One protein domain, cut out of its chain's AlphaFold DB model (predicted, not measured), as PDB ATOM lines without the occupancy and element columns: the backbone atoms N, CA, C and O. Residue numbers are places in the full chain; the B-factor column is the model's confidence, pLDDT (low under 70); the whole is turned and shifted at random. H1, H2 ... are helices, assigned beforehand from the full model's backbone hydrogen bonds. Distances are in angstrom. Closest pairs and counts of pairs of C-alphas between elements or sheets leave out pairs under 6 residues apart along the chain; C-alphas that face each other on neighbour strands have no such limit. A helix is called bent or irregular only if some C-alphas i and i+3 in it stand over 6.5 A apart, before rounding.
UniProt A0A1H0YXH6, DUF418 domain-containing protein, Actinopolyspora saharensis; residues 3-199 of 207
ATOM      1  N   THR A   3      40.162  68.620  73.010       80.62
ATOM      2  CA  THR A   3      39.540  69.758  73.713       80.62
ATOM      3  C   THR A   3      38.136  70.112  73.212       80.62
ATOM      4  O   THR A   3      37.363  70.706  73.957       80.62
ATOM      5  N   TRP A   4      37.771  69.711  71.989       85.44
ATOM      6  CA  TRP A   4      36.472  70.029  71.384       85.44
ATOM      7  C   TRP A   4      35.429  68.908  71.517       85.44
ATOM      8  O   TRP A   4      34.237  69.145  71.322       85.44
ATOM      9  N   ILE A   5      35.847  67.693  71.888       89.56
ATOM     10  CA  ILE A   5      34.946  66.546  72.098       89.56
ATOM     11  C   ILE A   5      33.862  66.826  73.155       89.56
ATOM     12  O   ILE A   5      32.719  66.427  72.922       89.56
ATOM     13  N   PRO A   6      34.137  67.538  74.269       88.06
ATOM     14  CA  PRO A   6      33.106  67.879  75.247       88.06
ATOM     15  C   PRO A   6      31.896  68.602  74.643       88.06
ATOM     16  O   PRO A   6      30.767  68.268  74.993       88.06
ATOM     17  N   PHE A   7      32.097  69.515  73.684       88.62
ATOM     18  CA  PHE A   7      30.989  70.207  73.016       88.62
ATOM     19  C   PHE A   7      30.125  69.249  72.188       88.62
ATOM     20  O   PHE A   7      28.897  69.340  72.220       88.62
ATOM     21  N   LEU A   8      30.747  68.296  71.485       90.44
ATOM     22  CA  LEU A   8      30.027  67.265  70.729       90.44
ATOM     23  C   LEU A   8      29.208  66.364  71.660       90.44
ATOM     24  O   LEU A   8      28.031  66.110  71.398       90.44
ATOM     25  N   LEU A   9      29.808  65.907  72.762       91.44
ATOM     26  CA  LEU A   9      29.127  65.091  73.768       91.44
ATOM     27  C   LEU A   9      27.962  65.851  74.412       91.44
ATOM     28  O   LEU A   9      26.870  65.296  74.534       91.44
ATOM     29  N   ALA A  10      28.164  67.123  74.764       90.69
ATOM     30  CA  ALA A  10      27.120  67.985  75.308       90.69
ATOM     31  C   ALA A  10      25.960  68.159  74.317       90.69
ATOM     32  O   ALA A  10      24.801  67.991  74.694       90.69
ATOM     33  N   GLY A  11      26.252  68.407  73.037       91.38
ATOM     34  CA  GLY A  11      25.235  68.498  71.986       91.38
ATOM     35  C   GLY A  11      24.434  67.204  71.815       91.38
ATOM     36  O   GLY A  11      23.206  67.239  71.745       91.38
ATOM     37  N   MET A  12      25.103  66.048  71.819       93.56
ATOM     38  CA  MET A  12      24.431  64.744  71.753       93.56
ATOM     39  C   MET A  12      23.582  64.453  72.994       93.56
ATOM     40  O   MET A  12      22.497  63.889  72.867       93.56
ATOM     41  N   ALA A  13      24.050  64.841  74.182       91.25
ATOM     42  CA  ALA A  13      23.290  64.705  75.420       91.25
ATOM     43  C   ALA A  13      22.030  65.583  75.396       91.25
ATOM     44  O   ALA A  13      20.941  65.087  75.673       91.25
ATOM     45  N   LEU A  14      22.155  66.848  74.982       90.69
ATOM     46  CA  LEU A  14      21.021  67.761  74.808       90.69
ATOM     47  C   LEU A  14      20.014  67.230  73.783       90.69
ATOM     48  O   LEU A  14      18.813  67.291  74.026       90.69
ATOM     49  N   GLY A  15      20.486  66.645  72.678       89.31
ATOM     50  CA  GLY A  15      19.628  66.049  71.649       89.31
ATOM     51  C   GLY A  15      18.795  64.852  72.122       89.31
ATOM     52  O   GLY A  15      17.834  64.485  71.451       89.31
ATOM     53  N   ARG A  16      19.129  64.247  73.270       91.38
ATOM     54  CA  ARG A  16      18.346  63.163  73.889       91.38
ATOM     55  C   ARG A  16      17.290  63.658  74.876       91.38
ATOM     56  O   ARG A  16      16.481  62.855  75.334       91.38
ATOM     57  N   LEU A  17      17.306  64.940  75.233       91.25
ATOM     58  CA  LEU A  17      16.357  65.520  76.176       91.25
ATOM     59  C   LEU A  17      15.114  66.031  75.448       91.25
ATOM     60  O   LEU A  17      15.200  66.575  74.348       91.25
ATOM     61  N   ASP A  18      13.961  65.955  76.113       90.56
ATOM     62  CA  ASP A  18      12.807  66.760  75.714       90.56
ATOM     63  C   ASP A  18      13.058  68.222  76.103       90.56
ATOM     64  O   ASP A  18      12.727  68.684  77.200       90.56
ATOM     65  N   LEU A  19      13.694  68.947  75.184       88.88
ATOM     66  CA  LEU A  19      14.126  70.328  75.369       88.88
ATOM     67  C   LEU A  19      12.980  71.266  75.773       88.88
ATOM     68  O   LEU A  19      13.209  72.223  76.515       88.88
ATOM     69  N   ARG A  20      11.740  70.992  75.345       87.19
ATOM     70  CA  ARG A  20      10.577  71.815  75.708       87.19
ATOM     71  C   ARG A  20      10.221  71.662  77.183       87.19
ATOM     72  O   ARG A  20       9.928  72.666  77.834       87.19
ATOM     73  N   ALA A  21      10.314  70.449  77.719       91.62
ATOM     74  CA  ALA A  21      10.062  70.172  79.129       91.62
ATOM     75  C   ALA A  21      11.163  70.735  80.046       91.62
ATOM     76  O   ALA A  21      10.876  71.183  81.157       91.62
ATOM     77  N   VAL A  22      12.423  70.757  79.591       93.69
ATOM     78  CA  VAL A  22      13.573  71.170  80.422       93.69
ATOM     79  C   VAL A  22      14.096  72.585  80.151       93.69
ATOM     80  O   VAL A  22      15.067  72.988  80.786       93.69
ATOM     81  N   ARG A  23      13.457  73.375  79.278       92.75
ATOM     82  CA  ARG A  23      13.933  74.709  78.843       92.75
ATOM     83  C   ARG A  23      14.406  75.633  79.973       92.75
ATOM     84  O   ARG A  23      15.482  76.210  79.870       92.75
ATOM     85  N   GLY A  24      13.668  75.719  81.085       92.50
ATOM     86  CA  GLY A  24      14.065  76.539  82.240       92.50
ATOM     87  C   GLY A  24      15.274  75.978  83.000       92.50
ATOM     88  O   GLY A  24      16.147  76.732  83.427       92.50
ATOM     89  N   ARG A  25      15.375  74.646  83.107       93.69
ATOM     90  CA  ARG A  25      16.534  73.975  83.714       93.69
ATOM     91  C   ARG A  25      17.790  74.166  82.871       93.69
ATOM     92  O   ARG A  25      18.855  74.348  83.443       93.69
ATOM     93  N   LEU A  26      17.668  74.179  81.542       94.00
ATOM     94  CA  LEU A  26      18.791  74.465  80.642       94.00
ATOM     95  C   LEU A  26      19.363  75.863  80.881       94.00
ATOM     96  O   LEU A  26      20.578  76.007  80.959       94.00
ATOM     97  N   VAL A  27      18.500  76.868  81.069       95.75
ATOM     98  CA  VAL A  27      18.944  78.224  81.427       95.75
ATOM     99  C   VAL A  27      19.662  78.224  82.771       95.75
ATOM    100  O   VAL A  27      20.776  78.729  82.854       95.75
ATOM    101  N   GLY A  28      19.068  77.621  83.805       96.25
ATOM    102  CA  GLY A  28      19.662  77.591  85.144       96.25
ATOM    103  C   GLY A  28      21.007  76.861  85.194       96.25
ATOM    104  O   GLY A  28      21.992  77.413  85.680       96.25
ATOM    105  N   ILE A  29      21.071  75.644  84.647       95.06
ATOM    106  CA  ILE A  29      22.298  74.835  84.602       95.06
ATOM    107  C   ILE A  29      23.347  75.512  83.718       95.06
ATOM    108  O   ILE A  29      24.508  75.601  84.108       95.06
ATOM    109  N   GLY A  30      22.949  76.016  82.550       94.69
ATOM    110  CA  GLY A  30      23.855  76.703  81.639       94.69
ATOM    111  C   GLY A  30      24.450  77.970  82.255       94.69
ATOM    112  O   GLY A  30      25.662  78.168  82.197       94.69
ATOM    113  N   ALA A  31      23.629  78.788  82.919       96.19
ATOM    114  CA  ALA A  31      24.090  79.976  83.631       96.19
ATOM    115  C   ALA A  31      25.036  79.611  84.781       96.19
ATOM    116  O   ALA A  31      26.085  80.234  84.921       96.19
ATOM    117  N   ALA A  32      24.716  78.570  85.557       96.12
ATOM    118  CA  ALA A  32      25.584  78.084  86.626       96.12
ATOM    119  C   ALA A  32      26.942  77.612  86.085       96.12
ATOM    120  O   ALA A  32      27.976  78.026  86.596       96.12
ATOM    121  N   LEU A  33      26.965  76.809  85.018       94.44
ATOM    122  CA  LEU A  33      28.206  76.361  84.379       94.44
ATOM    123  C   LEU A  33      29.004  77.525  83.775       94.44
ATOM    124  O   LEU A  33      30.223  77.563  83.915       94.44
ATOM    125  N   GLY A  34      28.325  78.493  83.154       94.31
ATOM    126  CA  GLY A  34      28.934  79.713  82.625       94.31
ATOM    127  C   GLY A  34      29.623  80.533  83.716       94.31
ATOM    128  O   GLY A  34      30.793  80.890  83.581       94.31
ATOM    129  N   LEU A  35      28.913  80.770  84.823       95.75
ATOM    130  CA  LEU A  35      29.440  81.459  86.001       95.75
ATOM    131  C   LEU A  35      30.586  80.685  86.646       95.75
ATOM    132  O   LEU A  35      31.581  81.291  87.023       95.75
ATOM    133  N   LEU A  36      30.489  79.360  86.744       94.88
ATOM    134  CA  LEU A  36      31.564  78.540  87.291       94.88
ATOM    135  C   LEU A  36      32.810  78.588  86.403       94.88
ATOM    136  O   LEU A  36      33.892  78.827  86.923       94.88
ATOM    137  N   GLY A  37      32.691  78.424  85.086       92.56
ATOM    138  CA  GLY A  37      33.840  78.459  84.175       92.56
ATOM    139  C   GLY A  37      34.515  79.832  84.139       92.56
ATOM    140  O   GLY A  37      35.672  79.983  84.540       92.56
ATOM    141  N   TYR A  38      33.772  80.858  83.717       92.81
ATOM    142  CA  TYR A  38      34.325  82.205  83.569       92.81
ATOM    143  C   TYR A  38      34.596  82.886  84.910       92.81
ATOM    144  O   TYR A  38      35.597  83.585  85.038       92.81
ATOM    145  N   GLY A  39      33.759  82.660  85.925       93.19
ATOM    146  CA  GLY A  39      33.953  83.219  87.262       93.19
ATOM    147  C   GLY A  39      35.162  82.619  87.973       93.19
ATOM    148  O   GLY A  39      35.952  83.367  88.543       93.19
ATOM    149  N   THR A  40      35.379  81.301  87.874       92.88
ATOM    150  CA  THR A  40      36.594  80.673  88.427       92.88
ATOM    151  C   THR A  40      37.843  81.207  87.737       92.88
ATOM    152  O   THR A  40      38.810  81.554  88.411       92.88
ATOM    153  N   SER A  41      37.821  81.344  86.407       91.44
ATOM    154  CA  SER A  41      38.959  81.916  85.685       91.44
ATOM    155  C   SER A  41      39.195  83.378  86.063       91.44
ATOM    156  O   SER A  41      40.329  83.789  86.302       91.44
ATOM    157  N   TRP A  42      38.125  84.163  86.193       92.88
ATOM    158  CA  TRP A  42      38.217  85.556  86.608       92.88
ATOM    159  C   TRP A  42      38.835  85.696  88.002       92.88
ATOM    160  O   TRP A  42      39.744  86.511  88.172       92.88
ATOM    161  N   LEU A  43      38.412  84.874  88.968       93.44
ATOM    162  CA  LEU A  43      39.000  84.835  90.309       93.44
ATOM    163  C   LEU A  43      40.477  84.428  90.259       93.44
ATOM    164  O   LEU A  43      41.318  85.107  90.846       93.44
ATOM    165  N   ALA A  44      40.809  83.364  89.525       91.31
ATOM    166  CA  ALA A  44      42.184  82.891  89.378       91.31
ATOM    167  C   ALA A  44      43.105  83.974  88.796       91.31
ATOM    168  O   ALA A  44      44.198  84.201  89.308       91.31
ATOM    169  N   MET A  45      42.650  84.679  87.759       88.94
ATOM    170  CA  MET A  45      43.462  85.669  87.052       88.94
ATOM    171  C   MET A  45      43.567  87.006  87.786       88.94
ATOM    172  O   MET A  45      44.648  87.592  87.795       88.94
ATOM    173  N   ASN A  46      42.477  87.492  88.391       89.19
ATOM    174  CA  ASN A  46      42.408  88.855  88.935       89.19
ATOM    175  C   ASN A  46      42.523  88.922  90.463       89.19
ATOM    176  O   ASN A  46      43.005  89.926  90.972       89.19
ATOM    177  N   VAL A  47      42.084  87.893  91.199       90.94
ATOM    178  CA  VAL A  47      42.077  87.904  92.676       90.94
ATOM    179  C   VAL A  47      43.262  87.131  93.243       90.94
ATOM    180  O   VAL A  47      43.942  87.619  94.138       90.94
ATOM    181  N   PHE A  48      43.553  85.950  92.698       90.94
ATOM    182  CA  PHE A  48      44.660  85.102  93.159       90.94
ATOM    183  C   PHE A  48      46.010  85.423  92.494       90.94
ATOM    184  O   PHE A  48      46.968  84.672  92.655       90.94
ATOM    185  N   GLY A  49      46.098  86.520  91.734       88.81
ATOM    186  CA  GLY A  49      47.346  86.952  91.095       88.81
ATOM    187  C   GLY A  49      47.789  86.087  89.910       88.81
ATOM    188  O   GLY A  49      48.957  86.120  89.528       88.81
ATOM    189  N   GLY A  50      46.892  85.314  89.290       87.88
ATOM    190  CA  GLY A  50      47.243  84.483  88.136       87.88
ATOM    191  C   GLY A  50      47.782  85.282  86.949       87.88
ATOM    192  O   GLY A  50      48.700  84.830  86.268       87.88
ATOM    193  N   PHE A  51      47.278  86.501  86.737       87.06
ATOM    194  CA  PHE A  51      47.805  87.395  85.706       87.06
ATOM    195  C   PHE A  51      49.230  87.880  86.019       87.06
ATOM    196  O   PHE A  51      50.076  87.857  85.132       87.06
ATOM    197  N   GLU A  52      49.514  88.247  87.273       88.56
ATOM    198  CA  GLU A  52      50.861  88.625  87.744       88.56
ATOM    199  C   GLU A  52      51.856  87.478  87.519       88.56
ATOM    200  O   GLU A  52      52.954  87.678  87.000       88.56
ATOM    201  N   ARG A  53      51.440  86.241  87.824       87.38
ATOM    202  CA  ARG A  53      52.244  85.042  87.563       87.38
ATOM    203  C   ARG A  53      52.544  84.886  86.074       87.38
ATOM    204  O   ARG A  53      53.697  84.684  85.713       87.38
ATOM    205  N   ILE A  54      51.544  85.015  85.206       86.88
ATOM    206  CA  ILE A  54      51.753  84.934  83.753       86.88
ATOM    207  C   ILE A  54      52.679  86.053  83.261       86.88
ATOM    208  O   ILE A  54      53.528  85.799  82.407       86.88
ATOM    209  N   LEU A  55      52.564  87.260  83.817       87.56
ATOM    210  CA  LEU A  55      53.429  88.387  83.479       87.56
ATOM    211  C   LEU A  55      54.888  88.111  83.867       87.56
ATOM    212  O   LEU A  55      55.775  88.316  83.046       87.56
ATOM    213  N   SER A  56      55.125  87.546  85.057       86.62
ATOM    214  CA  SER A  56      56.467  87.131  85.501       86.62
ATOM    215  C   SER A  56      57.086  86.022  84.642       86.62
ATOM    216  O   SER A  56      58.299  85.896  84.566       86.62
ATOM    217  N   LEU A  57      56.263  85.220  83.958       85.00
ATOM    218  CA  LEU A  57      56.720  84.202  83.005       85.00
ATOM    219  C   LEU A  57      56.913  84.762  81.586       85.00
ATOM    220  O   LEU A  57      57.454  84.077  80.720       85.00
ATOM    221  N   SER A  58      56.453  85.989  81.346       83.12
ATOM    222  CA  SER A  58      56.376  86.637  80.036       83.12
ATOM    223  C   SER A  58      57.138  87.965  80.033       83.12
ATOM    224  O   SER A  58      56.703  88.910  79.381       83.12
ATOM    225  N   GLU A  59      58.273  88.042  80.741       80.75
ATOM    226  CA  GLU A  59      59.057  89.280  80.947       80.75
ATOM    227  C   GLU A  59      59.465  89.988  79.643       80.75
ATOM    228  O   GLU A  59      59.753  91.181  79.629       80.75
ATOM    229  N   GLN A  60      59.469  89.256  78.528       82.12
ATOM    230  CA  GLN A  60      59.797  89.763  77.197       82.12
ATOM    231  C   GLN A  60      58.666  90.591  76.558       82.12
ATOM    232  O   GLN A  60      58.887  91.233  75.532       82.12
ATOM    233  N   PHE A  61      57.457  90.571  77.124       83.31
ATOM    234  CA  PHE A  61      56.266  91.199  76.556       83.31
ATOM    235  C   PHE A  61      55.695  92.283  77.474       83.31
ATOM    236  O   PHE A  61      55.758  92.191  78.698       83.31
ATOM    237  N   THR A  62      55.080  93.310  76.879       86.25
ATOM    238  CA  THR A  62      54.385  94.346  77.654       86.25
ATOM    239  C   THR A  62      53.116  93.784  78.315       86.25
ATOM    240  O   THR A  62      52.476  92.885  77.752       86.25
ATOM    241  N   PRO A  63      52.693  94.312  79.479       84.44
ATOM    242  CA  PRO A  63      51.476  93.858  80.159       84.44
ATOM    243  C   PRO A  63      50.222  93.924  79.275       84.44
ATOM    244  O   PRO A  63      49.360  93.041  79.325       84.44
ATOM    245  N   GLU A  64      50.121  94.949  78.428       85.56
ATOM    246  CA  GLU A  64      49.028  95.129  77.473       85.56
ATOM    247  C   GLU A  64      49.033  94.033  76.407       85.56
ATOM    248  O   GLU A  64      47.978  93.475  76.091       85.56
ATOM    249  N   LEU A  65      50.214  93.683  75.892       83.62
ATOM    250  CA  LEU A  65      50.369  92.636  74.893       83.62
ATOM    251  C   LEU A  65      50.004  91.269  75.477       83.62
ATOM    252  O   LEU A  65      49.231  90.540  74.860       83.62
ATOM    253  N   VAL A  66      50.452  90.956  76.696       83.62
ATOM    254  CA  VAL A  66      50.079  89.717  77.405       83.62
ATOM    255  C   VAL A  66      48.566  89.642  77.621       83.62
ATOM    256  O   VAL A  66      47.948  88.608  77.367       83.62
ATOM    257  N   ARG A  67      47.927  90.747  78.023       83.12
ATOM    258  CA  ARG A  67      46.466  90.812  78.190       83.12
ATOM    259  C   ARG A  67      45.723  90.611  76.869       83.12
ATOM    260  O   ARG A  67      44.674  89.968  76.860       83.12
ATOM    261  N   MET A  68      46.238  91.152  75.769       80.44
ATOM    262  CA  MET A  68      45.670  90.957  74.434       80.44
ATOM    263  C   MET A  68      45.829  89.507  73.963       80.44
ATOM    264  O   MET A  68      44.861  88.915  73.491       80.44
ATOM    265  N   MET A  69      47.006  88.910  74.168       78.19
ATOM    266  CA  MET A  69      47.268  87.507  73.844       78.19
ATOM    267  C   MET A  69      46.348  86.570  74.627       78.19
ATOM    268  O   MET A  69      45.668  85.738  74.035       78.19
ATOM    269  N   LEU A  70      46.215  86.778  75.940       78.50
ATOM    270  CA  LEU A  70      45.311  85.991  76.784       78.50
ATOM    271  C   LEU A  70      43.840  86.124  76.381       78.50
ATOM    272  O   LEU A  70      43.069  85.196  76.603       78.50
ATOM    273  N   LYS A  71      43.429  87.250  75.791       74.50
ATOM    274  CA  LYS A  71      42.067  87.410  75.268       74.50
ATOM    275  C   LYS A  71      41.829  86.630  73.976       74.50
ATOM    276  O   LYS A  71      40.686  86.254  73.741       74.50
ATOM    277  N   SER A  72      42.861  86.388  73.171       64.44
ATOM    278  CA  SER A  72      42.750  85.864  71.806       64.44
ATOM    279  C   SER A  72      43.769  84.742  71.562       64.44
ATOM    280  O   SER A  72      44.640  84.844  70.699       64.44
ATOM    281  N   ASN A  73      43.685  83.667  72.350       68.44
ATOM    282  CA  ASN A  73      44.602  82.532  72.247       68.44
ATOM    283  C   ASN A  73      44.112  81.541  71.184       68.44
ATOM    284  O   ASN A  73      43.054  80.946  71.329       68.44
ATOM    285  N   TYR A  74      44.899  81.303  70.136       56.84
ATOM    286  CA  TYR A  74      44.540  80.400  69.033       56.84
ATOM    287  C   TYR A  74      44.828  78.919  69.350       56.84
ATOM    288  O   TYR A  74      45.626  78.271  68.675       56.84
ATOM    289  N   GLY A  75      44.186  78.363  70.378       56.03
ATOM    290  CA  GLY A  75      44.131  76.912  70.614       56.03
ATOM    291  C   GLY A  75      45.430  76.227  71.053       56.03
ATOM    292  O   GLY A  75      45.474  74.997  71.091       56.03
ATOM    293  N   VAL A  76      46.469  76.991  71.396       64.75
ATOM    294  CA  VAL A  76      47.705  76.497  72.020       64.75
ATOM    295  C   VAL A  76      47.924  77.219  73.340       64.75
ATOM    296  O   VAL A  76      48.157  78.422  73.385       64.75
ATOM    297  N   VAL A  77      47.822  76.461  74.426       70.50
ATOM    298  CA  VAL A  77      48.092  76.936  75.781       70.50
ATOM    299  C   VAL A  77      49.539  76.573  76.113       70.50
ATOM    300  O   VAL A  77      49.895  75.401  75.948       70.50
ATOM    301  N   PRO A  78      50.384  77.520  76.563       76.12
ATOM    302  CA  PRO A  78      51.729  77.189  77.015       76.12
ATOM    303  C   PRO A  78      51.678  76.119  78.111       76.12
ATOM    304  O   PRO A  78      50.973  76.267  79.107       76.12
ATOM    305  N   THR A  79      52.426  75.031  77.934       77.56
ATOM    306  CA  THR A  79      52.524  73.933  78.913       77.56
ATOM    307  C   THR A  79      53.592  74.187  79.979       77.56
ATOM    308  O   THR A  79      53.924  73.290  80.750       77.56
ATOM    309  N   THR A  80      54.153  75.396  80.006       81.00
ATOM    310  CA  THR A  80      55.259  75.800  80.878       81.00
ATOM    311  C   THR A  80      54.837  75.980  82.333       81.00
ATOM    312  O   THR A  80      55.620  75.664  83.223       81.00
ATOM    313  N   ASP A  81      53.611  76.443  82.592       85.19
ATOM    314  CA  ASP A  81      53.079  76.611  83.948       85.19
ATOM    315  C   ASP A  81      51.574  76.248  83.989       85.19
ATOM    316  O   ASP A  81      50.815  76.647  83.098       85.19
ATOM    317  N   PRO A  82      51.096  75.497  85.001       86.38
ATOM    318  CA  PRO A  82      49.680  75.154  85.141       86.38
ATOM    319  C   PRO A  82      48.731  76.356  85.198       86.38
ATOM    320  O   PRO A  82      47.543  76.199  84.909       86.38
ATOM    321  N   ILE A  83      49.223  77.554  85.538       86.31
ATOM    322  CA  ILE A  83      48.409  78.773  85.608       86.31
ATOM    323  C   ILE A  83      47.669  79.061  84.297       86.31
ATOM    324  O   ILE A  83      46.532  79.538  84.321       86.31
ATOM    325  N   TYR A  84      48.253  78.693  83.153       85.62
ATOM    326  CA  TYR A  84      47.636  78.906  81.847       85.62
ATOM    327  C   TYR A  84      46.363  78.060  81.648       85.62
ATOM    328  O   TYR A  84      45.465  78.482  80.918       85.62
ATOM    329  N   LEU A  85      46.214  76.923  82.342       87.19
ATOM    330  CA  LEU A  85      44.999  76.090  82.301       87.19
ATOM    331  C   LEU A  85      43.810  76.725  83.032       87.19
ATOM    332  O   LEU A  85      42.664  76.373  82.759       87.19
ATOM    333  N   LEU A  86      44.079  77.653  83.955       88.62
ATOM    334  CA  LEU A  86      43.060  78.410  84.684       88.62
ATOM    335  C   LEU A  86      42.613  79.667  83.925       88.62
ATOM    336  O   LEU A  86      41.749  80.410  84.394       88.62
ATOM    337  N   THR A  87      43.197  79.943  82.760       87.12
ATOM    338  CA  THR A  87      42.732  81.026  81.889       87.12
ATOM    339  C   THR A  87      41.451  80.589  81.174       87.12
ATOM    340  O   THR A  87      41.218  79.401  81.001       87.12
ATOM    341  N   ALA A  88      40.603  81.538  80.785       84.31
ATOM    342  CA  ALA A  88      39.422  81.300  79.952       84.31
ATOM    343  C   ALA A  88      39.447  82.241  78.739       84.31
ATOM    344  O   ALA A  88      38.459  82.899  78.409       84.31
ATOM    345  N   GLY A  89      40.635  82.368  78.138       82.88
ATOM    346  CA  GLY A  89      40.861  83.173  76.943       82.88
ATOM    347  C   GLY A  89      40.057  82.649  75.762       82.88
ATOM    348  O   GLY A  89      39.841  81.443  75.665       82.88
ATOM    349  N   ALA A  90      39.624  83.525  74.854       79.38
ATOM    350  CA  ALA A  90      38.836  83.076  73.713       79.38
ATOM    351  C   ALA A  90      39.671  82.143  72.830       79.38
ATOM    352  O   ALA A  90      40.780  82.500  72.434       79.38
ATOM    353  N   HIS A  91      39.095  80.990  72.495       77.06
ATOM    354  CA  HIS A  91      39.668  79.913  71.688       77.06
ATOM    355  C   HIS A  91      40.878  79.211  72.321       77.06
ATOM    356  O   HIS A  91      41.565  78.447  71.641       77.06
ATOM    357  N   SER A  92      41.132  79.415  73.614       81.56
ATOM    358  CA  SER A  92      42.255  78.805  74.332       81.56
ATOM    359  C   SER A  92      42.151  77.276  74.424       81.56
ATOM    360  O   SER A  92      43.169  76.591  74.474       81.56
ATOM    361  N   GLY A  93      40.938  76.720  74.426       83.25
ATOM    362  CA  GLY A  93      40.685  75.292  74.620       83.25
ATOM    363  C   GLY A  93      40.966  74.811  76.047       83.25
ATOM    364  O   GLY A  93      41.116  73.608  76.267       83.25
ATOM    365  N   THR A  94      41.060  75.730  77.008       89.19
ATOM    366  CA  THR A  94      41.273  75.431  78.429       89.19
ATOM    367  C   THR A  94      40.024  74.819  79.069       89.19
ATOM    368  O   THR A  94      38.902  75.067  78.618       89.19
ATOM    369  N   PRO A  95      40.162  74.046  80.162       88.88
ATOM    370  CA  PRO A  95      39.013  73.439  80.831       88.88
ATOM    371  C   PRO A  95      37.954  74.457  81.276       88.88
ATOM    372  O   PRO A  95      36.761  74.215  81.097       88.88
ATOM    373  N   LEU A  96      38.374  75.604  81.825       91.00
ATOM    374  CA  LEU A  96      37.451  76.636  82.309       91.00
ATOM    375  C   LEU A  96      36.722  77.347  81.167       91.00
ATOM    376  O   LEU A  96      35.527  77.617  81.296       91.00
ATOM    377  N   GLU A  97      37.396  77.585  80.039       90.81
ATOM    378  CA  GLU A  97      36.734  78.078  78.832       90.81
ATOM    379  C   GLU A  97      35.721  77.060  78.304       90.81
ATOM    380  O   GLU A  97      34.585  77.428  78.021       90.81
ATOM    381  N   VAL A  98      36.087  75.778  78.207       91.38
ATOM    382  CA  VAL A  98      35.191  74.733  77.689       91.38
ATOM    383  C   VAL A  98      33.937  74.609  78.554       91.38
ATOM    384  O   VAL A  98      32.827  74.567  78.019       91.38
ATOM    385  N   ILE A  99      34.085  74.604  79.881       93.12
ATOM    386  CA  ILE A  99      32.956  74.573  80.822       93.12
ATOM    387  C   ILE A  99      32.105  75.839  80.679       93.12
ATOM    388  O   ILE A  99      30.884  75.741  80.523       93.12
ATOM    389  N   GLY A 100      32.742  77.012  80.686       92.69
ATOM    390  CA  GLY A 100      32.063  78.301  80.589       92.69
ATOM    391  C   GLY A 100      31.279  78.446  79.284       92.69
ATOM    392  O   GLY A 100      30.080  78.724  79.304       92.69
ATOM    393  N   ALA A 101      31.924  78.176  78.151       93.25
ATOM    394  CA  ALA A 101      31.330  78.250  76.820       93.25
ATOM    395  C   ALA A 101      30.206  77.222  76.632       93.25
ATOM    396  O   ALA A 101      29.154  77.561  76.090       93.25
ATOM    397  N   THR A 102      30.374  75.987  77.125       93.44
ATOM    398  CA  THR A 102      29.310  74.965  77.084       93.44
ATOM    399  C   THR A 102      28.107  75.395  77.923       93.44
ATOM    400  O   THR A 102      26.961  75.239  77.493       93.44
ATOM    401  N   GLY A 103      28.353  75.975  79.101       93.75
ATOM    402  CA  GLY A 103      27.318  76.544  79.958       93.75
ATOM    403  C   GLY A 103      26.540  77.658  79.262       93.75
ATOM    404  O   GLY A 103      25.316  77.575  79.143       93.75
ATOM    405  N   VAL A 104      27.244  78.651  78.712       94.75
ATOM    406  CA  VAL A 104      26.631  79.760  77.965       94.75
ATOM    407  C   VAL A 104      25.834  79.245  76.767       94.75
ATOM    408  O   VAL A 104      24.678  79.628  76.605       94.75
ATOM    409  N   ALA A 105      26.385  78.325  75.973       93.81
ATOM    410  CA  ALA A 105      25.675  77.729  74.841       93.81
ATOM    411  C   ALA A 105      24.381  77.022  75.283       93.81
ATOM    412  O   ALA A 105      23.325  77.217  74.681       93.81
ATOM    413  N   THR A 106      24.436  76.257  76.376       93.88
ATOM    414  CA  THR A 106      23.265  75.569  76.943       93.88
ATOM    415  C   THR A 106      22.207  76.562  77.427       93.88
ATOM    416  O   THR A 106      21.015  76.376  77.161       93.88
ATOM    417  N   ALA A 107      22.627  77.648  78.081       95.00
ATOM    418  CA  ALA A 107      21.725  78.701  78.529       95.00
ATOM    419  C   ALA A 107      21.058  79.416  77.348       95.00
ATOM    420  O   ALA A 107      19.845  79.617  77.366       95.00
ATOM    421  N   VAL A 108      21.821  79.738  76.299       93.69
ATOM    422  CA  VAL A 108      21.304  80.357  75.071       93.69
ATOM    423  C   VAL A 108      20.272  79.454  74.401       93.69
ATOM    424  O   VAL A 108      19.205  79.936  74.034       93.69
ATOM    425  N   ILE A 109      20.516  78.142  74.305       91.81
ATOM    426  CA  ILE A 109      19.523  77.190  73.777       91.81
ATOM    427  C   ILE A 109      18.242  77.221  74.622       91.81
ATOM    428  O   ILE A 109      17.147  77.336  74.072       91.81
ATOM    429  N   GLY A 110      18.362  77.172  75.953       92.12
ATOM    430  CA  GLY A 110      17.220  77.287  76.863       92.12
ATOM    431  C   GLY A 110      16.433  78.590  76.679       92.12
ATOM    432  O   GLY A 110      15.203  78.565  76.623       92.12
ATOM    433  N   LEU A 111      17.130  79.718  76.514       92.88
ATOM    434  CA  LEU A 111      16.528  81.032  76.267       92.88
ATOM    435  C   LEU A 111      15.821  81.090  74.912       92.88
ATOM    436  O   LEU A 111      14.693  81.568  74.840       92.88
ATOM    437  N   CYS A 112      16.428  80.552  73.853       89.31
ATOM    438  CA  CYS A 112      15.809  80.463  72.532       89.31
ATOM    439  C   CYS A 112      14.504  79.653  72.566       89.31
ATOM    440  O   CYS A 112      13.528  80.026  71.920       89.31
ATOM    441  N   LEU A 113      14.454  78.575  73.355       89.81
ATOM    442  CA  LEU A 113      13.243  77.766  73.546       89.81
ATOM    443  C   LEU A 113      12.173  78.486  74.377       89.81
ATOM    444  O   LEU A 113      10.978  78.278  74.168       89.81
ATOM    445  N   LEU A 114      12.576  79.327  75.329       90.50
ATOM    446  CA  LEU A 114      11.654  80.192  76.071       90.50
ATOM    447  C   LEU A 114      11.126  81.344  75.208       90.50
ATOM    448  O   LEU A 114       9.988  81.767  75.392       90.50
ATOM    449  N   ALA A 115      11.916  81.806  74.238       89.19
ATOM    450  CA  ALA A 115      11.571  82.882  73.314       89.19
ATOM    451  C   ALA A 115      10.654  82.446  72.151       89.19
ATOM    452  O   ALA A 115      10.396  83.239  71.247       89.19
ATOM    453  N   GLU A 116      10.106  81.224  72.178       85.62
ATOM    454  CA  GLU A 116       9.131  80.725  71.193       85.62
ATOM    455  C   GLU A 116       7.945  81.690  70.936       85.62
ATOM    456  O   GLU A 116       7.583  81.870  69.767       85.62
ATOM    457  N   PRO A 117       7.378  82.398  71.939       84.81
ATOM    458  CA  PRO A 117       6.333  83.400  71.701       84.81
ATOM    459  C   PRO A 117       6.800  84.591  70.847       84.81
ATOM    460  O   PRO A 117       5.999  85.192  70.136       84.81
ATOM    461  N   LEU A 118       8.099  84.908  70.865       85.12
ATOM    462  CA  LEU A 118       8.711  86.008  70.114       85.12
ATOM    463  C   LEU A 118       9.217  85.580  68.729       85.12
ATOM    464  O   LEU A 118       9.921  86.344  68.066       85.12
ATOM    465  N   ARG A 119       8.835  84.390  68.245       79.31
ATOM    466  CA  ARG A 119       9.261  83.861  66.937       79.31
ATOM    467  C   ARG A 119       9.088  84.846  65.778       79.31
ATOM    468  O   ARG A 119       9.885  84.816  64.851       79.31
ATOM    469  N   GLY A 120       8.072  85.713  65.839       79.31
ATOM    470  CA  GLY A 120       7.825  86.760  64.844       79.31
ATOM    471  C   GLY A 120       8.936  87.812  64.806       79.31
ATOM    472  O   GLY A 120       9.479  88.087  63.743       79.31
ATOM    473  N   ALA A 121       9.338  88.335  65.966       82.44
ATOM    474  CA  ALA A 121      10.431  89.302  66.082       82.44
ATOM    475  C   ALA A 121      11.812  88.671  65.821       82.44
ATOM    476  O   ALA A 121      12.732  89.350  65.379       82.44
ATOM    477  N   LEU A 122      11.948  87.363  66.056       82.94
ATOM    478  CA  LEU A 122      13.171  86.599  65.799       82.94
ATOM    479  C   LEU A 122      13.265  86.056  64.364       82.94
ATOM    480  O   LEU A 122      14.247  85.395  64.031       82.94
ATOM    481  N   THR A 123      12.291  86.348  63.493       82.25
ATOM    482  CA  THR A 123      12.331  85.951  62.076       82.25
ATOM    483  C   THR A 123      13.604  86.365  61.332       82.25
ATOM    484  O   THR A 123      14.129  85.502  60.621       82.25
ATOM    485  N   PRO A 124      14.166  87.586  61.467       81.31
ATOM    486  CA  PRO A 124      15.390  87.929  60.748       81.31
ATOM    487  C   PRO A 124      16.585  87.117  61.252       81.31
ATOM    488  O   PRO A 124      17.371  86.601  60.461       81.31
ATOM    489  N   LEU A 125      16.664  86.888  62.564       83.94
ATOM    490  CA  LEU A 125      17.717  86.069  63.160       83.94
ATOM    491  C   LEU A 125      17.600  84.594  62.734       83.94
ATOM    492  O   LEU A 125      18.592  83.962  62.372       83.94
ATOM    493  N   ALA A 126      16.378  84.061  62.694       83.31
ATOM    494  CA  ALA A 126      16.102  82.721  62.186       83.31
ATOM    495  C   ALA A 126      16.416  82.589  60.685       83.31
ATOM    496  O   ALA A 126      16.814  81.517  60.231       83.31
ATOM    497  N   SER A 127      16.267  83.674  59.917       83.94
ATOM    498  CA  SER A 127      16.597  83.712  58.488       83.94
ATOM    499  C   SER A 127      18.099  83.595  58.256       83.94
ATOM    500  O   SER A 127      18.514  82.805  57.409       83.94
ATOM    501  N   VAL A 128      18.911  84.294  59.057       85.12
ATOM    502  CA  VAL A 128      20.375  84.152  59.039       85.12
ATOM    503  C   VAL A 128      20.780  82.715  59.358       85.12
ATOM    504  O   VAL A 128      21.559  82.126  58.617       85.12
ATOM    505  N   GLY A 129      20.214  82.117  60.412       82.56
ATOM    506  CA  GLY A 129      20.515  80.731  60.786       82.56
ATOM    507  C   GLY A 129      20.132  79.709  59.708       82.56
ATOM    508  O   GLY A 129      20.866  78.752  59.474       82.56
ATOM    509  N   ALA A 130      19.015  79.923  59.008       83.44
ATOM    510  CA  ALA A 130      18.572  79.062  57.909       83.44
ATOM    511  C   ALA A 130      19.440  79.179  56.642       83.44
ATOM    512  O   ALA A 130      19.410  78.277  55.804       83.44
ATOM    513  N   LEU A 131      20.180  80.282  56.502       85.50
ATOM    514  CA  LEU A 131      21.054  80.605  55.372       85.50
ATOM    515  C   LEU A 131      22.521  80.728  55.812       85.50
ATOM    516  O   LEU A 131      23.287  81.474  55.204       85.50
ATOM    517  N   ALA A 132      22.912  80.048  56.894       86.81
ATOM    518  CA  ALA A 132      24.202  80.269  57.541       86.81
ATOM    519  C   ALA A 132      25.399  79.974  56.621       86.81
ATOM    520  O   ALA A 132      26.391  80.699  56.663       86.81
ATOM    521  N   LEU A 133      25.307  78.951  55.764       83.44
ATOM    522  CA  LEU A 133      26.390  78.579  54.850       83.44
ATOM    523  C   LEU A 133      26.501  79.585  53.701       83.44
ATOM    524  O   LEU A 133      27.601  80.018  53.360       83.44
ATOM    525  N   THR A 134      25.367  79.996  53.136       85.44
ATOM    526  CA  THR A 134      25.309  81.042  52.111       85.44
ATOM    527  C   THR A 134      25.793  82.380  52.658       85.44
ATOM    528  O   THR A 134      26.596  83.042  52.004       85.44
ATOM    529  N   ALA A 135      25.364  82.766  53.860       86.69
ATOM    530  CA  ALA A 135      25.801  83.997  54.510       86.69
ATOM    531  C   ALA A 135      27.314  83.984  54.760       86.69
ATOM    532  O   ALA A 135      27.993  84.937  54.387       86.69
ATOM    533  N   TYR A 136      27.847  82.880  55.292       85.38
ATOM    534  CA  TYR A 136      29.280  82.709  55.531       85.38
ATOM    535  C   TYR A 136      30.108  82.858  54.250       85.38
ATOM    536  O   TYR A 136      31.051  83.647  54.200       85.38
ATOM    537  N   VAL A 137      29.740  82.144  53.179       86.75
ATOM    538  CA  VAL A 137      30.451  82.258  51.895       86.75
ATOM    539  C   VAL A 137      30.291  83.659  51.305       86.75
ATOM    540  O   VAL A 137      31.259  84.214  50.792       86.75
ATOM    541  N   GLY A 138      29.107  84.262  51.428       85.56
ATOM    542  CA  GLY A 138      28.865  85.647  51.034       85.56
ATOM    543  C   GLY A 138      29.811  86.621  51.735       85.56
ATOM    544  O   GLY A 138      30.438  87.439  51.066       85.56
ATOM    545  N   HIS A 139      29.994  86.495  53.053       84.62
ATOM    546  CA  HIS A 139      30.947  87.311  53.813       84.62
ATOM    547  C   HIS A 139      32.377  87.148  53.305       84.62
ATOM    548  O   HIS A 139      33.058  88.147  53.092       84.62
ATOM    549  N   LEU A 140      32.821  85.915  53.049       85.06
ATOM    550  CA  LEU A 140      34.162  85.663  52.514       85.06
ATOM    551  C   LEU A 140      34.363  86.281  51.125       85.06
ATOM    552  O   LEU A 140      35.428  86.829  50.846       85.06
ATOM    553  N   LEU A 141      33.353  86.215  50.257       86.19
ATOM    554  CA  LEU A 141      33.406  86.830  48.931       86.19
ATOM    555  C   LEU A 141      33.449  88.358  49.016       86.19
ATOM    556  O   LEU A 141      34.218  88.974  48.282       86.19
ATOM    557  N   VAL A 142      32.684  88.959  49.931       83.12
ATOM    558  CA  VAL A 142      32.721  90.405  50.196       83.12
ATOM    559  C   VAL A 142      34.103  90.821  50.694       83.12
ATOM    560  O   VAL A 142      34.695  91.737  50.131       83.12
ATOM    561  N   LEU A 143      34.666  90.115  51.679       81.25
ATOM    562  CA  LEU A 143      36.016  90.391  52.185       81.25
ATOM    563  C   LEU A 143      37.077  90.254  51.088       81.25
ATOM    564  O   LEU A 143      37.967  91.092  50.975       81.25
ATOM    565  N   LYS A 144      36.958  89.233  50.234       84.44
ATOM    566  CA  LYS A 144      37.851  89.053  49.086       84.44
ATOM    567  C   LYS A 144      37.723  90.192  48.067       84.44
ATOM    568  O   LYS A 144      38.734  90.599  47.507       84.44
ATOM    569  N   ALA A 145      36.510  90.683  47.816       84.94
ATOM    570  CA  ALA A 145      36.247  91.748  46.847       84.94
ATOM    571  C   ALA A 145      36.712  93.130  47.332       84.94
ATOM    572  O   ALA A 145      37.213  93.911  46.528       84.94
ATOM    573  N   LEU A 146      36.575  93.422  48.631       79.69
ATOM    574  CA  LEU A 146      37.075  94.663  49.238       79.69
ATOM    575  C   LEU A 146      38.610  94.689  49.353       79.69
ATOM    576  O   LEU A 146      39.194  95.762  49.488       79.69
ATOM    577  N   GLY A 147      39.261  93.524  49.292       75.69
ATOM    578  CA  GLY A 147      40.685  93.378  49.580       75.69
ATOM    579  C   GLY A 147      40.978  93.457  51.087       75.69
ATOM    580  O   GLY A 147      40.134  93.911  51.857       75.69
ATOM    581  N   PRO A 148      42.152  92.990  51.545       70.25
ATOM    582  CA  PRO A 148      42.480  92.927  52.974       70.25
ATOM    583  C   PRO A 148      42.676  94.306  53.629       70.25
ATOM    584  O   PRO A 148      42.395  94.456  54.818       70.25
ATOM    585  N   ASP A 149      43.094  95.319  52.867       72.62
ATOM    586  CA  ASP A 149      43.531  96.609  53.422       72.62
ATOM    587  C   ASP A 149      42.366  97.547  53.786       72.62
ATOM    588  O   ASP A 149      42.409  98.253  54.793       72.62
ATOM    589  N   HIS A 150      41.283  97.526  53.002       70.44
ATOM    590  CA  HIS A 150      40.098  98.361  53.232       70.44
ATOM    591  C   HIS A 150      39.332  98.044  54.533       70.44
ATOM    592  O   HIS A 150      39.045  98.973  55.292       70.44
ATOM    593  N   PRO A 151      38.971  96.779  54.843       66.19
ATOM    594  CA  PRO A 151      38.285  96.465  56.090       66.19
ATOM    595  C   PRO A 151      39.182  96.719  57.307       66.19
ATOM    596  O   PRO A 151      38.668  97.150  58.336       66.19
ATOM    597  N   ALA A 152      40.500  96.522  57.189       66.00
ATOM    598  CA  ALA A 152      41.450  96.810  58.263       66.00
ATOM    599  C   ALA A 152      41.484  98.309  58.611       66.00
ATOM    600  O   ALA A 152      41.287  98.669  59.770       66.00
ATOM    601  N   GLN A 153      41.610  99.189  57.611       68.25
ATOM    602  CA  GLN A 153      41.598 100.644  57.823       68.25
ATOM    603  C   GLN A 153      40.272 101.153  58.405       68.25
ATOM    604  O   GLN A 153      40.262 102.024  59.276       68.25
ATOM    605  N   LEU A 154      39.138 100.603  57.961       67.31
ATOM    606  CA  LEU A 154      37.825 100.972  58.498       67.31
ATOM    607  C   LEU A 154      37.647 100.533  59.959       67.31
ATOM    608  O   LEU A 154      37.049 101.271  60.741       67.31
ATOM    609  N   LEU A 155      38.175  99.364  60.339       70.38
ATOM    610  CA  LEU A 155      38.161  98.895  61.728       70.38
ATOM    611  C   LEU A 155      39.065  99.739  62.636       70.38
ATOM    612  O   LEU A 155      38.696  99.974  63.787       70.38
ATOM    613  N   GLU A 156      40.210 100.209  62.133       70.31
ATOM    614  CA  GLU A 156      41.119 101.088  62.880       70.31
ATOM    615  C   GLU A 156      40.497 102.460  63.162       70.31
ATOM    616  O   GLU A 156      40.630 102.982  64.268       70.31
ATOM    617  N   GLN A 157      39.783 103.039  62.191       73.50
ATOM    618  CA  GLN A 157      39.170 104.360  62.358       73.50
ATOM    619  C   GLN A 157      37.827 104.320  63.097       73.50
ATOM    620  O   GLN A 157      37.512 105.243  63.848       73.50
ATOM    621  N   GLN A 158      37.006 103.292  62.865       77.00
ATOM    622  CA  GLN A 158      35.657 103.168  63.423       77.00
ATOM    623  C   GLN A 158      35.326 101.693  63.713       77.00
ATOM    624  O   GLN A 158      34.662 101.046  62.909       77.00
ATOM    625  N   PRO A 159      35.699 101.135  64.874       74.06
ATOM    626  CA  PRO A 159      35.586  99.693  65.123       74.06
ATOM    627  C   PRO A 159      34.144  99.157  65.114       74.06
ATOM    628  O   PRO A 159      33.907  98.005  64.753       74.06
ATOM    629  N   TYR A 160      33.157  99.979  65.481       81.12
ATOM    630  CA  TYR A 160      31.766  99.530  65.630       81.12
ATOM    631  C   TYR A 160      30.920  99.696  64.359       81.12
ATOM    632  O   TYR A 160      29.966  98.944  64.159       81.12
ATOM    633  N   VAL A 161      31.252 100.652  63.487       82.19
ATOM    634  CA  VAL A 161      30.417 100.996  62.320       82.19
ATOM    635  C   VAL A 161      30.386  99.869  61.274       82.19
ATOM    636  O   VAL A 161      29.286  99.448  60.906       82.19
ATOM    637  N   PRO A 162      31.528  99.301  60.834       79.00
ATOM    638  CA  PRO A 162      31.550  98.188  59.887       79.00
ATOM    639  C   PRO A 162      30.864  96.941  60.445       79.00
ATOM    640  O   PRO A 162      30.183  96.239  59.703       79.00
ATOM    641  N   LEU A 163      30.989  96.688  61.754       79.00
ATOM    642  CA  LEU A 163      30.322  95.568  62.420       79.00
ATOM    643  C   LEU A 163      28.802  95.716  62.389       79.00
ATOM    644  O   LEU A 163      28.108  94.792  61.969       79.00
ATOM    645  N   VAL A 164      28.275  96.875  62.796       84.69
ATOM    646  CA  VAL A 164      26.827  97.130  62.767       84.69
ATOM    647  C   VAL A 164      26.303  97.056  61.338       84.69
ATOM    648  O   VAL A 164      25.285  96.409  61.099       84.69
ATOM    649  N   LEU A 165      27.016  97.645  60.376       84.62
ATOM    650  CA  LEU A 165      26.635  97.586  58.968       84.62
ATOM    651  C   LEU A 165      26.601  96.144  58.457       84.62
ATOM    652  O   LEU A 165      25.625  95.749  57.828       84.62
ATOM    653  N   LEU A 166      27.626  95.343  58.762       82.31
ATOM    654  CA  LEU A 166      27.687  93.938  58.369       82.31
ATOM    655  C   LEU A 166      26.526  93.145  58.974       82.31
ATOM    656  O   LEU A 166      25.872  92.382  58.265       82.31
ATOM    657  N   VAL A 167      26.235  93.345  60.260       85.50
ATOM    658  CA  VAL A 167      25.122  92.685  60.954       85.50
ATOM    659  C   VAL A 167      23.787  93.063  60.315       85.50
ATOM    660  O   VAL A 167      23.019  92.175  59.941       85.50
ATOM    661  N   LEU A 168      23.520  94.358  60.136       87.44
ATOM    662  CA  LEU A 168      22.276  94.848  59.545       87.44
ATOM    663  C   LEU A 168      22.120  94.398  58.091       87.44
ATOM    664  O   LEU A 168      21.051  93.916  57.718       87.44
ATOM    665  N   ALA A 169      23.180  94.488  57.285       84.81
ATOM    666  CA  ALA A 169      23.178  94.030  55.901       84.81
ATOM    667  C   ALA A 169      22.917  92.523  55.819       84.81
ATOM    668  O   ALA A 169      22.103  92.086  55.011       84.81
ATOM    669  N   THR A 170      23.543  91.727  56.688       83.81
ATOM    670  CA  THR A 170      23.338  90.272  56.721       83.81
ATOM    671  C   THR A 170      21.909  89.928  57.119       83.81
ATOM    672  O   THR A 170      21.274  89.113  56.451       83.81
ATOM    673  N   LEU A 171      21.370  90.564  58.163       86.38
ATOM    674  CA  LEU A 171      19.977  90.382  58.578       86.38
ATOM    675  C   LEU A 171      19.022  90.757  57.443       86.38
ATOM    676  O   LEU A 171      18.150  89.963  57.103       86.38
ATOM    677  N   ALA A 172      19.206  91.918  56.816       84.88
ATOM    678  CA  ALA A 172      18.355  92.377  55.726       84.88
ATOM    679  C   ALA A 172      18.426  91.437  54.514       84.88
ATOM    680  O   ALA A 172      17.395  90.936  54.069       84.88
ATOM    681  N   LEU A 173      19.631  91.137  54.019       84.25
ATOM    682  CA  LEU A 173      19.840  90.294  52.840       84.25
ATOM    683  C   LEU A 173      19.292  88.883  53.045       84.25
ATOM    684  O   LEU A 173      18.570  88.383  52.188       84.25
ATOM    685  N   THR A 174      19.585  88.247  54.180       83.06
ATOM    686  CA  THR A 174      19.093  86.888  54.467       83.06
ATOM    687  C   THR A 174      17.582  86.856  54.664       83.06
ATOM    688  O   THR A 174      16.927  85.929  54.190       83.06
ATOM    689  N   THR A 175      17.002  87.874  55.301       82.31
ATOM    690  CA  THR A 175      15.547  87.976  55.489       82.31
ATOM    691  C   THR A 175      14.846  88.167  54.150       82.31
ATOM    692  O   THR A 175      13.946  87.400  53.816       82.31
ATOM    693  N   VAL A 176      15.302  89.123  53.334       83.88
ATOM    694  CA  VAL A 176      14.766  89.375  51.987       83.88
ATOM    695  C   VAL A 176      14.916  88.135  51.108       83.88
ATOM    696  O   VAL A 176      13.942  87.690  50.507       83.88
ATOM    697  N   TRP A 177      16.095  87.510  51.086       83.69
ATOM    698  CA  TRP A 177      16.334  86.292  50.310       83.69
ATOM    699  C   TRP A 177      15.409  85.155  50.732       83.69
ATOM    700  O   TRP A 177      14.807  84.492  49.891       83.69
ATOM    701  N   ARG A 178      15.252  84.938  52.040       80.00
ATOM    702  CA  ARG A 178      14.353  83.908  52.558       80.00
ATOM    703  C   ARG A 178      12.900  84.184  52.184       80.00
ATOM    704  O   ARG A 178      12.175  83.237  51.899       80.00
ATOM    705  N   HIS A 179      12.474  85.444  52.161       76.88
ATOM    706  CA  HIS A 179      11.124  85.803  51.729       76.88
ATOM    707  C   HIS A 179      10.902  85.614  50.223       76.88
ATOM    708  O   HIS A 179       9.807  85.214  49.839       76.88
ATOM    709  N   LEU A 180      11.912  85.859  49.385       80.00
ATOM    710  CA  LEU A 180      11.786  85.769  47.925       80.00
ATOM    711  C   LEU A 180      12.020  84.353  47.374       80.00
ATOM    712  O   LEU A 180      11.291  83.895  46.501       80.00
ATOM    713  N   LEU A 181      13.052  83.664  47.865       77.00
ATOM    714  CA  LEU A 181      13.598  82.429  47.282       77.00
ATOM    715  C   LEU A 181      13.528  81.234  48.249       77.00
ATOM    716  O   LEU A 181      13.754  80.089  47.855       77.00
ATOM    717  N   GLY A 182      13.197  81.472  49.523       74.88
ATOM    718  CA  GLY A 182      13.006  80.434  50.536       74.88
ATOM    719  C   GLY A 182      14.310  79.836  51.069       74.88
ATOM    720  O   GLY A 182      14.678  80.083  52.217       74.88
ATOM    721  N   ARG A 183      14.989  79.006  50.266       72.88
ATOM    722  CA  ARG A 183      16.224  78.290  50.644       72.88
ATOM    723  C   ARG A 183      17.455  78.907  49.985       72.88
ATOM    724  O   ARG A 183      17.392  79.409  48.866       72.88
ATOM    725  N   GLY A 184      18.584  78.849  50.685       78.50
ATOM    726  CA  GLY A 184      19.857  79.324  50.157       78.50
ATOM    727  C   GLY A 184      20.449  78.340  49.146       78.50
ATOM    728  O   GLY A 184      20.207  77.131  49.248       78.50
ATOM    729  N   PRO A 185      21.196  78.838  48.146       78.56
ATOM    730  CA  PRO A 185      21.738  78.015  47.067       78.56
ATOM    731  C   PRO A 185      22.711  76.942  47.578       78.56
ATOM    732  O   PRO A 185      22.664  75.800  47.117       78.56
ATOM    733  N   LEU A 186      23.556  77.272  48.561       77.56
ATOM    734  CA  LEU A 186      24.537  76.328  49.105       77.56
ATOM    735  C   LEU A 186      23.896  75.303  50.042       77.56
ATOM    736  O   LEU A 186      24.243  74.124  50.003       77.56
ATOM    737  N   GLU A 187      22.913  75.716  50.837       82.25
ATOM    738  CA  GLU A 187      22.129  74.824  51.689       82.25
ATOM    739  C   GLU A 187      21.342  73.815  50.845       82.25
ATOM    740  O   GLU A 187      21.262  72.634  51.192       82.25
ATOM    741  N   TRP A 188      20.797  74.256  49.708       81.38
ATOM    742  CA  TRP A 188      20.120  73.381  48.754       81.38
ATOM    743  C   TRP A 188      21.069  72.335  48.153       81.38
ATOM    744  O   TRP A 188      20.705  71.154  48.080       81.38
ATOM    745  N   GLY A 189      22.288  72.743  47.779       82.00
ATOM    746  CA  GLY A 189      23.325  71.842  47.272       82.00
ATOM    747  C   GLY A 189      23.765  70.814  48.316       82.00
ATOM    748  O   GLY A 189      23.784  69.613  48.039       82.00
ATOM    749  N   LEU A 190      24.026  71.258  49.550       82.62
ATOM    750  CA  LEU A 190      24.406  70.381  50.660       82.62
ATOM    751  C   LEU A 190      23.308  69.358  50.987       82.62
ATOM    752  O   LEU A 190      23.590  68.177  51.208       82.62
ATOM    753  N   HIS A 191      22.043  69.780  50.981       79.44
ATOM    754  CA  HIS A 191      20.908  68.885  51.204       79.44
ATOM    755  C   HIS A 191      20.787  67.814  50.103       79.44
ATOM    756  O   HIS A 191      20.499  66.648  50.384       79.44
ATOM    757  N   HIS A 192      21.024  68.174  48.839       81.25
ATOM    758  CA  HIS A 192      21.013  67.203  47.739       81.25
ATOM    759  C   HIS A 192      22.142  66.177  47.863       81.25
ATOM    760  O   HIS A 192      21.894  64.978  47.750       81.25
ATOM    761  N   LEU A 193      23.358  66.631  48.169       80.88
ATOM    762  CA  LEU A 193      24.519  65.751  48.313       80.88
ATOM    763  C   LEU A 193      24.405  64.816  49.526       80.88
ATOM    764  O   LEU A 193      24.794  63.656  49.439       80.88
ATOM    765  N   SER A 194      23.823  65.275  50.636       76.62
ATOM    766  CA  SER A 194      23.641  64.460  51.851       76.62
ATOM    767  C   SER A 194      22.480  63.461  51.762       76.62
ATOM    768  O   SER A 194      22.539  62.385  52.357       76.62
ATOM    769  N   SER A 195      21.433  63.762  50.988       70.69
ATOM    770  CA  SER A 195      20.271  62.872  50.829       70.69
ATOM    771  C   SER A 195      20.446  61.781  49.762       70.69
ATOM    772  O   SER A 195      19.693  60.802  49.761       70.69
ATOM    773  N   GLY A 196      21.445  61.904  48.882       66.19
ATOM    774  CA  GLY A 196      21.791  60.897  47.872       66.19
ATOM    775  C   GLY A 196      22.265  59.555  48.463       66.19
ATOM    776  O   GLY A 196      21.650  58.526  48.174       66.19
ATOM    777  N   PRO A 197      23.286  59.534  49.343       59.88
ATOM    778  CA  PRO A 197      23.821  58.301  49.930       59.88
ATOM    779  C   PRO A 197      22.824  57.581  50.851       59.88
ATOM    780  O   PRO A 197      22.721  56.354  50.825       59.88
ATOM    781  N   ALA A 198      22.019  58.333  51.612       55.81
ATOM    782  CA  ALA A 198      21.007  57.771  52.511       55.81
ATOM    783  C   ALA A 198      19.915  56.978  51.761       55.81
ATOM    784  O   ALA A 198      19.385  55.990  52.276       55.81
ATOM    785  N   LYS A 199      19.602  57.366  50.515       56.28
ATOM    786  CA  LYS A 199      18.667  56.633  49.647       56.28
ATOM    787  C   LYS A 199      19.278  55.369  49.033       56.28
ATOM    788  O   LYS A 199      18.536  54.427  48.766       56.28
TER     789      LYS A 199
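This is residues 3 to 199 of the 207 residues of the protein "DUF418 domain-containing protein" of Actinopolyspora saharensis (UniProt A0A1H0YXH6). Two helical lobes stand at an open angle, joined by the free-standing residues 115 to 121. In the first, H2 and H6 lie side by side with H1 along H6, and the short H3, H4 and H5 gather at one end; in the second, looser lobe, H7 crosses H10, H8 and H10 spread apart towards H9, and residues 191 to 199 of H11 stick out. The printed part has 197 residues with eleven named helices, H1 to H11 in chain order, and no named strand: all helix. The whole is loose, with a radius of gyration of the C-alphas of 20.8 A and spans of 58 by 48 by 37 A.

Find C-alpha 3 at (39.540, 69.758, 73.713); from there H1 runs to residue 15, only just irregular, with C-alphas 3 and 6 at 6.9 A. H2, residues 19 to 46, covers 36.4 A; it is irregular, with C-alphas 21 and 24 at 8.1 A, and has a kink of 44 degrees near residue 26. Next come H3, residues 50 to 57, H4, 63 to 71, and H5, 82 to 86. H6, residues 95 to 114, covers 28.6 A and ends at (11.654, 80.192, 76.071). Then read H7, 123 to 130, H8, 132 to 146, H9, 149 to 157, and H10, 161 to 181, 29.2 A long. H11, residues 185 to 199, ends at (18.667, 56.633, 49.647).

H1 touches residues 98 to 102 of H6 alone, the same way at a shallow tilt of 25 degrees; the closest C-alphas, Phe 7 and Thr 102, are 6.5 A apart. H2 and H6 touch, opposite ways at a shallow tilt of 32 degrees, with C-alphas 30 and 103 closest at 3.9 A. H3 touches H5, closest C-alphas 50 and 83 at 6.4 A, while H4 is close but not clearly touching H3, C-alphas 55 and 63 at 6.7 A. H7 touches residues 170 to 178 of H10 alone, about perpendicular at 83 degrees, closest C-alphas 124 and 175 at 5.3 A. H9 and H10 only just touch, with 3 pairs within 8 A, closest C-alphas 155 and 162 at 6.9 A. H8 and H11 touch only at their ends, C-alphas 134 and 186 closest at 5.6 A. H6 and H7 are apart. Every O i to N i+4 pair is within hydrogen-bond range in H3, H4, H6, H7, H8, H9 and H10; H1 has 7 of 9, H2 22 of 24, H11 8 of 11, and H5 0 of 1 but 2 of 2 O i to N i+3 pairs.

The farthest C-alphas, Glu 59 and Lys 199, are 60.6 A apart. The printed part has no cut and no long link. Look for pLDDT under 70 at residues 72 to 76, 151 to 154 and 196 to 199.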